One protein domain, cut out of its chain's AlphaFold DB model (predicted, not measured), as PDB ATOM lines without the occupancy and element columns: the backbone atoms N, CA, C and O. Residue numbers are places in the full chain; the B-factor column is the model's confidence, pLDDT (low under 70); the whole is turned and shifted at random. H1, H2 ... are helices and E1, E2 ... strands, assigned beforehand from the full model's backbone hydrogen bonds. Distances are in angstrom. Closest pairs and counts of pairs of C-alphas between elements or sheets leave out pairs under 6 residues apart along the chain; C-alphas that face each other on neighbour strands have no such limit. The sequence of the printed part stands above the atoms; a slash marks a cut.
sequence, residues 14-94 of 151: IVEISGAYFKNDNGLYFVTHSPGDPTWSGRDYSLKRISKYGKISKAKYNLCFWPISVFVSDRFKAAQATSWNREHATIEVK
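What this domain is: This is residues 14 to 94 of the 151 residues of an uncharacterized protein of Flavonifractor plautii (UniProt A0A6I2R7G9). One five-stranded sheet, strongly twisted and curled like part of a barrel but not closed into a ring, is the main body, and a single helix, H1, sits off one end of it, beyond the last residue of E1 and the first of E5. Two long loops, residues 34 to 44 and 50 to 62, run out from the sheet between its strands. The printed part has 81 residues, with the named elements in the order E1, E2, E3, E4, H1, E5; the sheet runs E4, E3, E2, E1, E5, antiparallel throughout. The class is mixed, helices and strands, with under half of the residues in named elements. The whole is compact, with a radius of gyration of the C-alphas of 12.7 A and spans of 35 by 29 by 23 A.

How they stand to each other: Start at E1, residues 14 to 18, and go on to E2, residues 27 to 33: they form an antiparallel hairpin at 129 degrees, where you find N 15 and O 29 within hydrogen-bond range at 2.8 A. E3, residues 45 to 49, forms the next hairpin with E2, at 133 degrees; look at N 32 and O 46, 2.8 A apart. E4, residues 63 to 66, forms a hairpin with E3 at 143 degrees, with N 47 and O 64 at 2.8 A. E1 to E4 make a meander, each strand the antiparallel neighbour of the one before. H1, residues 75 to 88, is not on the sheet, with 2 pairs of C-alphas within 10 A; every O i to N i+4 pair inside it is within hydrogen-bond range. E5, residues 90 to 94, is antiparallel to E1 at 151 degrees; their C-alphas 15 and 93 face each other at 4.5 A, and N 16 and O 92 are 2.8 A apart. The edge strands E4 and E5 are apart, but only just, at 8.1 A.

Where its parts are: Find C-alpha 14 at (121.059, 131.226, 164.883), where E1 begins its 13.5 A. E2, the longest strand by residues, covers 17.6 A, E3 12.9 A and E4 10.4 A. H1 begins at C-alpha 75, at (119.099, 150.658, 189.288), and runs 19.6 A. E5 covers 12.6 A and ends at C-alpha 94, at (121.539, 126.286, 166.916).

The domain as a whole: The C-alphas of Tyr 53 and Phe 76, the two farthest apart, are 37.1 A from each other, while those of Ile 14 and Lys 94 are 5.4 A apart. The links E2 to E3 and E3 to E4 are long, and H1 to E5 is tight. The printed part has no cut, its mean pLDDT is 95.0, and no printed residue is under 70.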
ATOM      1  N   ILE A  14     122.248 131.329 164.044       97.12
ATOM      2  CA  ILE A  14     121.059 131.226 164.883       97.12
ATOM      3  C   ILE A  14     121.507 130.838 166.286       97.12
ATOM      4  O   ILE A  14     122.235 129.868 166.469       97.12
ATOM      5  N   VAL A  15     121.054 131.583 167.289       97.44
ATOM      6  CA  VAL A  15     121.423 131.374 168.689       97.44
ATOM      7  C   VAL A  15     120.191 131.343 169.581       97.44
ATOM      8  O   VAL A  15     119.223 132.072 169.365       97.44
ATOM      9  N   GLU A  16     120.224 130.508 170.610       97.69
ATOM     10  CA  GLU A  16     119.200 130.458 171.648       97.69
ATOM     11  C   GLU A  16     119.763 130.977 172.970       97.69
ATOM     12  O   GLU A  16     120.782 130.484 173.453       97.69
ATOM     13  N   ILE A  17     119.074 131.955 173.561       97.38
ATOM     14  CA  ILE A  17     119.347 132.438 174.916       97.38
ATOM     15  C   ILE A  17     118.399 131.752 175.894       97.38
ATOM     16  O   ILE A  17     117.182 131.725 175.688       97.38
ATOM     17  N   SER A  18     118.962 131.237 176.985       97.06
ATOM     18  CA  SER A  18     118.235 130.609 178.092       97.06
ATOM     19  C   SER A  18     118.789 131.053 179.446       97.06
ATOM     20  O   SER A  18     119.976 131.338 179.565       97.06
ATOM     21  N   GLY A  19     117.948 131.078 180.484       96.62
ATOM     22  CA  GLY A  19     118.344 131.428 181.856       96.62
ATOM     23  C   GLY A  19     118.422 132.932 182.150       96.62
ATOM     24  O   GLY A  19     118.823 133.318 183.248       96.62
ATOM     25  N   ALA A  20     118.013 133.789 181.211       97.00
ATOM     26  CA  ALA A  20     118.012 135.236 181.406       97.00
ATOM     27  C   ALA A  20     116.973 135.676 182.450       97.00
ATOM     28  O   ALA A  20     115.862 135.138 182.504       97.00
ATOM     29  N   TYR A  21     117.315 136.706 183.227       96.94
ATOM     30  CA  TYR A  21     116.491 137.280 184.292       96.94
ATOM     31  C   TYR A  21     115.129 137.758 183.774       96.94
ATOM     32  O   TYR A  21     114.082 137.448 184.348       96.94
ATOM     33  N   PHE A  22     115.114 138.499 182.661       94.38
ATOM     34  CA  PHE A  22     113.866 138.866 182.003       94.38
ATOM     35  C   PHE A  22     113.436 137.750 181.058       94.38
ATOM     36  O   PHE A  22     114.131 137.397 180.108       94.38
ATOM     37  N   LYS A  23     112.215 137.245 181.260       92.62
ATOM     38  CA  LYS A  23     111.634 136.187 180.417       92.62
ATOM     39  C   LYS A  23     111.659 136.525 178.924       92.62
ATOM     40  O   LYS A  23     111.780 135.622 178.108       92.62
ATOM     41  N   ASN A  24     111.558 137.806 178.571       91.94
ATOM     42  CA  ASN A  24     111.534 138.236 177.178       91.94
ATOM     43  C   ASN A  24     112.876 138.072 176.445       91.94
ATOM     44  O   ASN A  24     112.851 137.929 175.225       91.94
ATOM     45  N   ASP A  25     113.996 138.073 177.170       94.50
ATOM     46  CA  ASP A  25     115.337 137.904 176.594       94.50
ATOM     47  C   ASP A  25     115.640 136.433 176.276       94.50
ATOM     48  O   ASP A  25     116.585 136.124 175.559       94.50
ATOM     49  N   ASN A  26     114.822 135.514 176.798       95.44
ATOM     50  CA  ASN A  26     114.921 134.100 176.481       95.44
ATOM     51  C   ASN A  26     114.232 133.812 175.137       95.44
ATOM     52  O   ASN A  26     113.093 134.235 174.878       95.44
ATOM     53  N   GLY A  27     114.905 133.040 174.292       95.81
ATOM     54  CA  GLY A  27     114.376 132.590 173.012       95.81
ATOM     55  C   GLY A  27     115.417 132.546 171.906       95.81
ATOM     56  O   GLY A  27     116.618 132.623 172.149       95.81
ATOM     57  N   LEU A  28     114.914 132.415 170.681       97.12
ATOM     58  CA  LEU A  28     115.720 132.268 169.478       97.12
ATOM     59  C   LEU A  28     115.998 133.630 168.831       97.12
ATOM     60  O   LEU A  28     115.100 134.465 168.661       97.12
ATOM     61  N   TYR A  29     117.244 133.828 168.433       97.88
ATOM     62  CA  TYR A  29     117.745 135.024 167.777       97.88
ATOM     63  C   TYR A  29     118.630 134.628 166.600       97.88
ATOM     64  O   TYR A  29     119.122 133.505 166.534       97.88
ATOM     65  N   PHE A  30     118.854 135.561 165.688       97.25
ATOM     66  CA  PHE A  30     120.002 135.505 164.796       97.25
ATOM     67  C   PHE A  30     120.981 136.620 165.156       97.25
ATOM     68  O   PHE A  30     120.575 137.690 165.633       97.25
ATOM     69  N   VAL A  31     122.266 136.362 164.949       97.50
ATOM     70  CA  VAL A  31     123.335 137.324 165.211       97.50
ATOM     71  C   VAL A  31     123.370 138.338 164.072       97.50
ATOM     72  O   VAL A  31     123.678 137.987 162.933       97.50
ATOM     73  N   THR A  32     123.045 139.598 164.364       96.81
ATOM     74  CA  THR A  32     123.121 140.680 163.372       96.81
ATOM     75  C   THR A  32     124.531 141.236 163.260       96.81
ATOM     76  O   THR A  32     124.942 141.583 162.158       96.81
ATOM     77  N   HIS A  33     125.250 141.324 164.384       96.12
ATOM     78  CA  HIS A  33     126.635 141.792 164.440       96.12
ATOM     79  C   HIS A  33     127.424 141.054 165.514       96.12
ATOM     80  O   HIS A  33     126.934 140.868 166.633       96.12
ATOM     81  N   SER A  34     128.665 140.722 165.186       95.62
ATOM     82  CA  SER A  34     129.658 140.157 166.086       95.62
ATOM     83  C   SER A  34     130.720 141.206 166.428       95.62
ATOM     84  O   SER A  34     131.031 142.076 165.610       95.62
ATOM     85  N   PRO A  35     131.316 141.150 167.631       93.75
ATOM     86  CA  PRO A  35     132.451 141.996 167.978       93.75
ATOM     87  C   PRO A  35     133.602 141.802 166.984       93.75
ATOM     88  O   PRO A  35     134.068 140.682 166.785       93.75
ATOM     89  N   GLY A  36     134.072 142.899 166.389       91.62
ATOM     90  CA  GLY A  36     135.135 142.882 165.379       91.62
ATOM     91  C   GLY A  36     134.644 142.880 163.930       91.62
ATOM     92  O   GLY A  36     135.469 143.054 163.033       91.62
ATOM     93  N   ASP A  37     133.334 142.759 163.687       93.56
ATOM     94  CA  ASP A  37     132.790 142.970 162.347       93.56
ATOM     95  C   ASP A  37     133.109 144.396 161.869       93.56
ATOM     96  O   ASP A  37     132.960 145.352 162.638       93.56
ATOM     97  N   PRO A  38     133.467 144.595 160.587       93.31
ATOM     98  CA  PRO A  38     133.726 145.930 160.050       93.31
ATOM     99  C   PRO A  38     132.551 146.895 160.228       93.31
ATOM    100  O   PRO A  38     132.745 148.104 160.268       93.31
ATOM    101  N   THR A  39     131.332 146.359 160.317       91.50
ATOM    102  CA  THR A  39     130.072 147.099 160.438       91.50
ATOM    103  C   THR A  39     129.685 147.383 161.890       91.50
ATOM    104  O   THR A  39     128.619 147.947 162.132       91.50
ATOM    105  N   TRP A  40     130.502 146.980 162.869       93.81
ATOM    106  CA  TRP A  40     130.132 146.999 164.277       93.81
ATOM    107  C   TRP A  40     131.219 147.596 165.166       93.81
ATOM    108  O   TRP A  40     132.339 147.104 165.256       93.81
ATOM    109  N   SER A  41     130.863 148.661 165.883       90.12
ATOM    110  CA  SER A  41     131.745 149.298 166.868       90.12
ATOM    111  C   SER A  41     131.553 148.763 168.291       90.12
ATOM    112  O   SER A  41     132.286 149.157 169.198       90.12
ATOM    113  N   GLY A  42     130.531 147.935 168.518       88.12
ATOM    114  CA  GLY A  42     130.227 147.381 169.831       88.12
ATOM    115  C   GLY A  42     131.169 146.242 170.217       88.12
ATOM    116  O   GLY A  42     131.744 145.556 169.374       88.12
ATOM    117  N   ARG A  43     131.320 146.036 171.529       90.62
ATOM    118  CA  ARG A  43     132.072 144.901 172.092       90.62
ATOM    119  C   ARG A  43     131.198 143.677 172.361       90.62
ATOM    120  O   ARG A  43     131.735 142.591 172.546       90.62
ATOM    121  N   ASP A  44     129.886 143.875 172.358       93.62
ATOM    122  CA  ASP A  44     128.878 142.842 172.568       93.62
ATOM    123  C   ASP A  44     128.297 142.409 171.221       93.62
ATOM    124  O   ASP A  44     128.320 143.169 170.254       93.62
ATOM    125  N   TYR A  45     127.749 141.206 171.151       95.75
ATOM    126  CA  TYR A  45     126.994 140.750 169.991       95.75
ATOM    127  C   TYR A  45     125.641 141.449 169.952       95.75
ATOM    128  O   TYR A  45     124.963 141.538 170.975       95.75
ATOM    129  N   SER A  46     125.221 141.890 168.770       96.19
ATOM    130  CA  SER A  46     123.859 142.369 168.535       96.19
ATOM    131  C   SER A  46     123.018 141.234 167.970       96.19
ATOM    132  O   SER A  46     123.409 140.578 167.002       96.19
ATOM    133  N   LEU A  47     121.855 141.010 168.569       97.25
ATOM    134  CA  LEU A  47     120.964 139.901 168.261       97.25
ATOM    135  C   LEU A  47     119.576 140.418 167.907       97.25
ATOM    136  O   LEU A  47     119.066 141.363 168.518       97.25
ATOM    137  N   LYS A  48     118.913 139.741 166.968       97.44
ATOM    138  CA  LYS A  48     117.532 140.049 166.598       97.44
ATOM    139  C   LYS A  48     116.668 138.801 166.628       97.44
ATOM    140  O   LYS A  48     117.025 137.750 166.106       97.44
ATOM    141  N   ARG A  49     115.525 138.917 167.296       97.25
ATOM    142  CA  ARG A  49     114.653 137.792 167.621       97.25
ATOM    143  C   ARG A  49     114.054 137.198 166.358       97.25
ATOM    144  O   ARG A  49     113.549 137.928 165.500       97.25
ATOM    145  N   ILE A  50     114.050 135.876 166.291       97.19
ATOM    146  CA  ILE A  50     113.561 135.107 165.152       97.19
ATOM    147  C   ILE A  50     112.676 133.963 165.645       97.19
ATOM    148  O   ILE A  50     112.831 133.455 166.752       97.19
ATOM    149  N   SER A  51     111.690 133.577 164.848       95.06
ATOM    150  CA  SER A  51     110.929 132.355 165.106       95.06
ATOM    151  C   SER A  51     111.696 131.125 164.620       95.06
ATOM    152  O   SER A  51     112.519 131.215 163.715       95.06
ATOM    153  N   LYS A  52     111.326 129.941 165.118       93.38
ATOM    154  CA  LYS A  52     111.832 128.650 164.612       93.38
ATOM    155  C   LYS A  52     111.625 128.426 163.103       93.38
ATOM    156  O   LYS A  52     112.258 127.560 162.512       93.38
ATOM    157  N   TYR A  53     110.704 129.173 162.490       92.75
ATOM    158  CA  TYR A  53     110.413 129.116 161.057       92.75
ATOM    159  C   TYR A  53     111.193 130.158 160.245       92.75
ATOM    160  O   TYR A  53     110.902 130.313 159.068       92.75
ATOM    161  N   GLY A  54     112.109 130.914 160.859       92.94
ATOM    162  CA  GLY A  54     112.897 131.926 160.153       92.94
ATOM    163  C   GLY A  54     112.273 133.317 160.070       92.94
ATOM    164  O   GLY A  54     112.892 134.236 159.552       92.94
ATOM    165  N   LYS A  55     111.057 133.510 160.598       96.12
ATOM    166  CA  LYS A  55     110.404 134.829 160.606       96.12
ATOM    167  C   LYS A  55     111.057 135.768 161.611       96.12
ATOM    168  O   LYS A  55     111.037 135.469 162.810       96.12
ATOM    169  N   ILE A  56     111.597 136.889 161.136       96.25
ATOM    170  CA  ILE A  56     112.216 137.918 161.974       96.25
ATOM    171  C   ILE A  56     111.115 138.679 162.714       96.25
ATOM    172  O   ILE A  56     110.150 139.176 162.127       96.25
ATOM    173  N   SER A  57     111.256 138.798 164.034       95.19
ATOM    174  CA  SER A  57     110.280 139.506 164.856       95.19
ATOM    175  C   SER A  57     110.278 141.003 164.547       95.19
ATOM    176  O   SER A  57     111.329 141.646 164.504       95.19
ATOM    177  N   LYS A  58     109.079 141.576 164.398       93.81
ATOM    178  CA  LYS A  58     108.830 143.026 164.270       93.81
ATOM    179  C   LYS A  58     108.327 143.657 165.575       93.81
ATOM    180  O   LYS A  58     107.951 144.825 165.592       93.81
ATOM    181  N   ALA A  59     108.271 142.881 166.659       92.44
ATOM    182  CA  ALA A  59     107.818 143.371 167.954       92.44
ATOM    183  C   ALA A  59     108.799 144.403 168.536       92.44
ATOM    184  O   ALA A  59     109.996 144.339 168.275       92.44
ATOM    185  N   LYS A  60     108.295 145.303 169.389       86.75
ATOM    186  CA  LYS A  60     109.086 146.368 170.033       86.75
ATOM    187  C   LYS A  60     110.332 145.856 170.774       86.75
ATOM    188  O   LYS A  60     111.359 146.521 170.760       86.75
ATOM    189  N   TYR A  61     110.237 144.694 171.422       86.50
ATOM    190  CA  TYR A  61     111.316 144.096 172.218       86.50
ATOM    191  C   TYR A  61     111.908 142.866 171.514       86.50
ATOM    192  O   TYR A  61     111.867 141.748 172.035       86.50
ATOM    193  N   ASN A  62     112.375 143.071 170.280       92.44
ATOM    194  CA  ASN A  62     112.985 142.049 169.426       92.44
ATOM    195  C   ASN A  62     114.520 142.096 169.399       92.44
ATOM    196  O   ASN A  62     115.118 141.180 168.844       92.44
ATOM    197  N   LEU A  63     115.154 143.129 169.951       94.44
ATOM    198  CA  LEU A  63     116.608 143.235 170.023       94.44
ATOM    199  C   LEU A  63     117.116 142.700 171.359       94.44
ATOM    200  O   LEU A  63     116.471 142.887 172.391       94.44
ATOM    201  N   CYS A  64     118.273 142.053 171.329       95.31
ATOM    202  CA  CYS A  64     119.006 141.627 172.512       95.31
ATOM    203  C   CYS A  64     120.506 141.805 172.257       95.31
ATOM    204  O   CYS A  64     120.939 141.855 171.106       95.31
ATOM    205  N   PHE A  65     121.292 141.901 173.324       95.56
ATOM    206  CA  PHE A  65     122.748 141.887 173.237       95.56
ATOM    207  C   PHE A  65     123.292 140.647 173.929       95.56
ATOM    208  O   PHE A  65     122.645 140.105 174.826       95.56
ATOM    209  N   TRP A  66     124.480 140.209 173.527       95.62
ATOM    210  CA  TRP A  66     125.210 139.176 174.248       95.62
ATOM    211  C   TRP A  66     126.653 139.613 174.538       95.62
ATOM    212  O   TRP A  66     127.387 139.878 173.587       95.62
ATOM    213  N   PRO A  67     127.099 139.666 175.808       95.25
ATOM    214  CA  PRO A  67     126.343 139.415 177.045       95.25
ATOM    215  C   PRO A  67     125.086 140.291 177.209       95.25
ATOM    216  O   PRO A  67     124.995 141.379 176.642       95.25
ATOM    217  N   ILE A  68     124.095 139.803 177.969       95.69
ATOM    218  CA  ILE A  68     122.784 140.465 178.078       95.69
ATOM    219  C   ILE A  68     122.913 141.833 178.749       95.69
ATOM    220  O   ILE A  68     123.173 141.936 179.950       95.69
ATOM    221  N   SER A  69     122.644 142.878 177.968       92.69
ATOM    222  CA  SER A  69     122.534 144.254 178.446       92.69
ATOM    223  C   SER A  69     121.142 144.537 179.014       92.69
ATOM    224  O   SER A  69     120.129 144.261 178.374       92.69
ATOM    225  N   VAL A  70     121.086 145.120 180.215       93.62
ATOM    226  CA  VAL A  70     119.837 145.400 180.935       93.62
ATOM    227  C   VAL A  70     119.466 146.880 180.828       93.62
ATOM    228  O   VAL A  70     120.160 147.741 181.361       93.62
ATOM    229  N   PHE A  71     118.325 147.173 180.196       90.06
ATOM    230  CA  PHE A  71     117.836 148.538 179.963       90.06
ATOM    231  C   PHE A  71     116.576 148.842 180.788       90.06
ATOM    232  O   PHE A  71     115.472 148.949 180.252       90.06
ATOM    233  N   VAL A  72     116.722 148.970 182.110       92.88
ATOM    234  CA  VAL A  72     115.629 149.377 183.014       92.88
ATOM    235  C   VAL A  72     116.022 150.603 183.836       92.88
ATOM    236  O   VAL A  72     117.195 150.800 184.139       92.88
ATOM    237  N   SER A  73     115.039 151.431 184.196       93.94
ATOM    238  CA  SER A  73     115.260 152.661 184.973       93.94
ATOM    239  C   SER A  73     115.607 152.395 186.440       93.94
ATOM    240  O   SER A  73     116.357 153.155 187.048       93.94
ATOM    241  N   ASP A  74     115.078 151.314 187.013       96.62
ATOM    242  CA  ASP A  74     115.376 150.900 188.382       96.62
ATOM    243  C   ASP A  74     116.788 150.306 188.471       96.62
ATOM    244  O   ASP A  74     117.059 149.207 187.981       96.62
ATOM    245  N   ARG A  75     117.687 151.034 189.141       94.19
ATOM    246  CA  ARG A  75     119.099 150.658 189.288       94.19
ATOM    247  C   ARG A  75     119.309 149.396 190.125       94.19
ATOM    248  O   ARG A  75     120.232 148.642 189.824       94.19
ATOM    249  N   PHE A  76     118.482 149.144 191.142       96.06
ATOM    250  CA  PHE A  76     118.595 147.932 191.960       96.06
ATOM    251  C   PHE A  76     118.182 146.713 191.147       96.06
ATOM    252  O   PHE A  76     118.894 145.708 191.116       96.06
ATOM    253  N   LYS A  77     117.079 146.838 190.405       95.75
ATOM    254  CA  LYS A  77     116.631 145.791 189.489       95.75
ATOM    255  C   LYS A  77     117.636 145.550 188.364       95.75
ATOM    256  O   LYS A  77     117.902 144.399 188.032       95.75
ATOM    257  N   ALA A  78     118.229 146.610 187.812       96.06
ATOM    258  CA  ALA A  78     119.271 146.498 186.795       96.06
ATOM    259  C   ALA A  78     120.500 145.741 187.320       96.06
ATOM    260  O   ALA A  78     120.997 144.839 186.645       96.06
ATOM    261  N   ALA A  79     120.960 146.056 188.535       96.25
ATOM    262  CA  ALA A  79     122.085 145.370 189.164       96.25
ATOM    263  C   ALA A  79     121.773 143.891 189.439       96.25
ATOM    264  O   ALA A  79     122.578 143.024 189.099       96.25
ATOM    265  N   GLN A  80     120.583 143.593 189.974       97.00
ATOM    266  CA  GLN A  80     120.142 142.219 190.224       97.00
ATOM    267  C   GLN A  80     120.071 141.407 188.925       97.00
ATOM    268  O   GLN A  80     120.622 140.311 188.857       97.00
ATOM    269  N   ALA A  81     119.448 141.960 187.882       96.81
ATOM    270  CA  ALA A  81     119.348 141.311 186.580       96.81
ATOM    271  C   ALA A  81     120.724 141.093 185.939       96.81
ATOM    272  O   ALA A  81     120.968 140.045 185.353       96.81
ATOM    273  N   THR A  82     121.643 142.051 186.086       96.50
ATOM    274  CA  THR A  82     123.013 141.931 185.569       96.50
ATOM    275  C   THR A  82     123.789 140.818 186.275       96.50
ATOM    276  O   THR A  82     124.452 140.035 185.597       96.50
ATOM    277  N   SER A  83     123.697 140.713 187.609       96.94
ATOM    278  CA  SER A  83     124.335 139.611 188.353       96.94
ATOM    279  C   SER A  83     123.740 138.270 187.942       96.94
ATOM    280  O   SER A  83     124.470 137.371 187.541       96.94
ATOM    281  N   TRP A  84     122.407 138.181 187.926       97.81
ATOM    282  CA  TRP A  84     121.702 136.968 187.530       97.81
ATOM    283  C   TRP A  84     122.086 136.517 186.119       97.81
ATOM    284  O   TRP A  84     122.418 135.358 185.908       97.81
ATOM    285  N   ASN A  85     122.070 137.428 185.143       96.94
ATOM    286  CA  ASN A  85     122.411 137.098 183.761       96.94
ATOM    287  C   ASN A  85     123.856 136.610 183.633       96.94
ATOM    288  O   ASN A  85     124.109 135.684 182.876       96.94
ATOM    289  N   ARG A  86     124.795 137.197 184.384       95.25
ATOM    290  CA  ARG A  86     126.193 136.748 184.386       95.25
ATOM    291  C   ARG A  86     126.341 135.309 184.889       95.25
ATOM    292  O   ARG A  86     127.215 134.599 184.411       95.25
ATOM    293  N   GLU A  87     125.518 134.910 185.853       96.19
ATOM    294  CA  GLU A  87     125.610 133.606 186.518       96.19
ATOM    295  C   GLU A  87     124.774 132.518 185.830       96.19
ATOM    296  O   GLU A  87     125.161 131.351 185.829       96.19
ATOM    297  N   HIS A  88     123.635 132.885 185.238       96.50
ATOM    298  CA  HIS A  88     122.626 131.927 184.778       96.50
ATOM    299  C   HIS A  88     122.320 131.986 183.285       96.50
ATOM    300  O   HIS A  88     121.822 130.998 182.739       96.50
ATOM    301  N   ALA A  89     122.560 133.119 182.616       96.94
ATOM    302  CA  ALA A  89     122.252 133.205 181.199       96.94
ATOM    303  C   ALA A  89     123.273 132.394 180.400       96.94
ATOM    304  O   ALA A  89     124.483 132.496 180.595       96.94
ATOM    305  N   THR A  90     122.774 131.621 179.445       97.06
ATOM    306  CA  THR A  90     123.579 130.854 178.497       97.06
ATOM    307  C   THR A  90     123.136 131.174 177.081       97.06
ATOM    308  O   THR A  90     121.968 131.490 176.843       97.06
ATOM    309  N   ILE A  91     124.083 131.076 176.154       97.25
ATOM    310  CA  ILE A  91     123.843 131.168 174.720       97.25
ATOM    311  C   ILE A  91     124.319 129.874 174.065       97.25
ATOM    312  O   ILE A  91     125.334 129.299 174.470       97.25
ATOM    313  N   GLU A  92     123.569 129.403 173.081       97.12
ATOM    314  CA  GLU A  92     123.882 128.199 172.316       97.12
ATOM    315  C   GLU A  92     123.668 128.467 170.831       97.12
ATOM    316  O   GLU A  92     122.602 128.957 170.454       97.12
ATOM    317  N   VAL A  93     124.644 128.114 169.996       97.12
ATOM    318  CA  VAL A  93     124.475 128.119 168.542       97.12
ATOM    319  C   VAL A  93     123.574 126.952 168.152       97.12
ATOM    320  O   VAL A  93     123.800 125.801 168.527       97.12
ATOM    321  N   LYS A  94     122.520 127.253 167.401       96.00
ATOM    322  CA  LYS A  94     121.539 126.286 166.916       96.00
ATOM    323  C   LYS A  94     121.714 126.045 165.421       96.00
ATOM    324  O   LYS A  94     122.216 126.916 164.711       96.00
TER     325      LYS A  94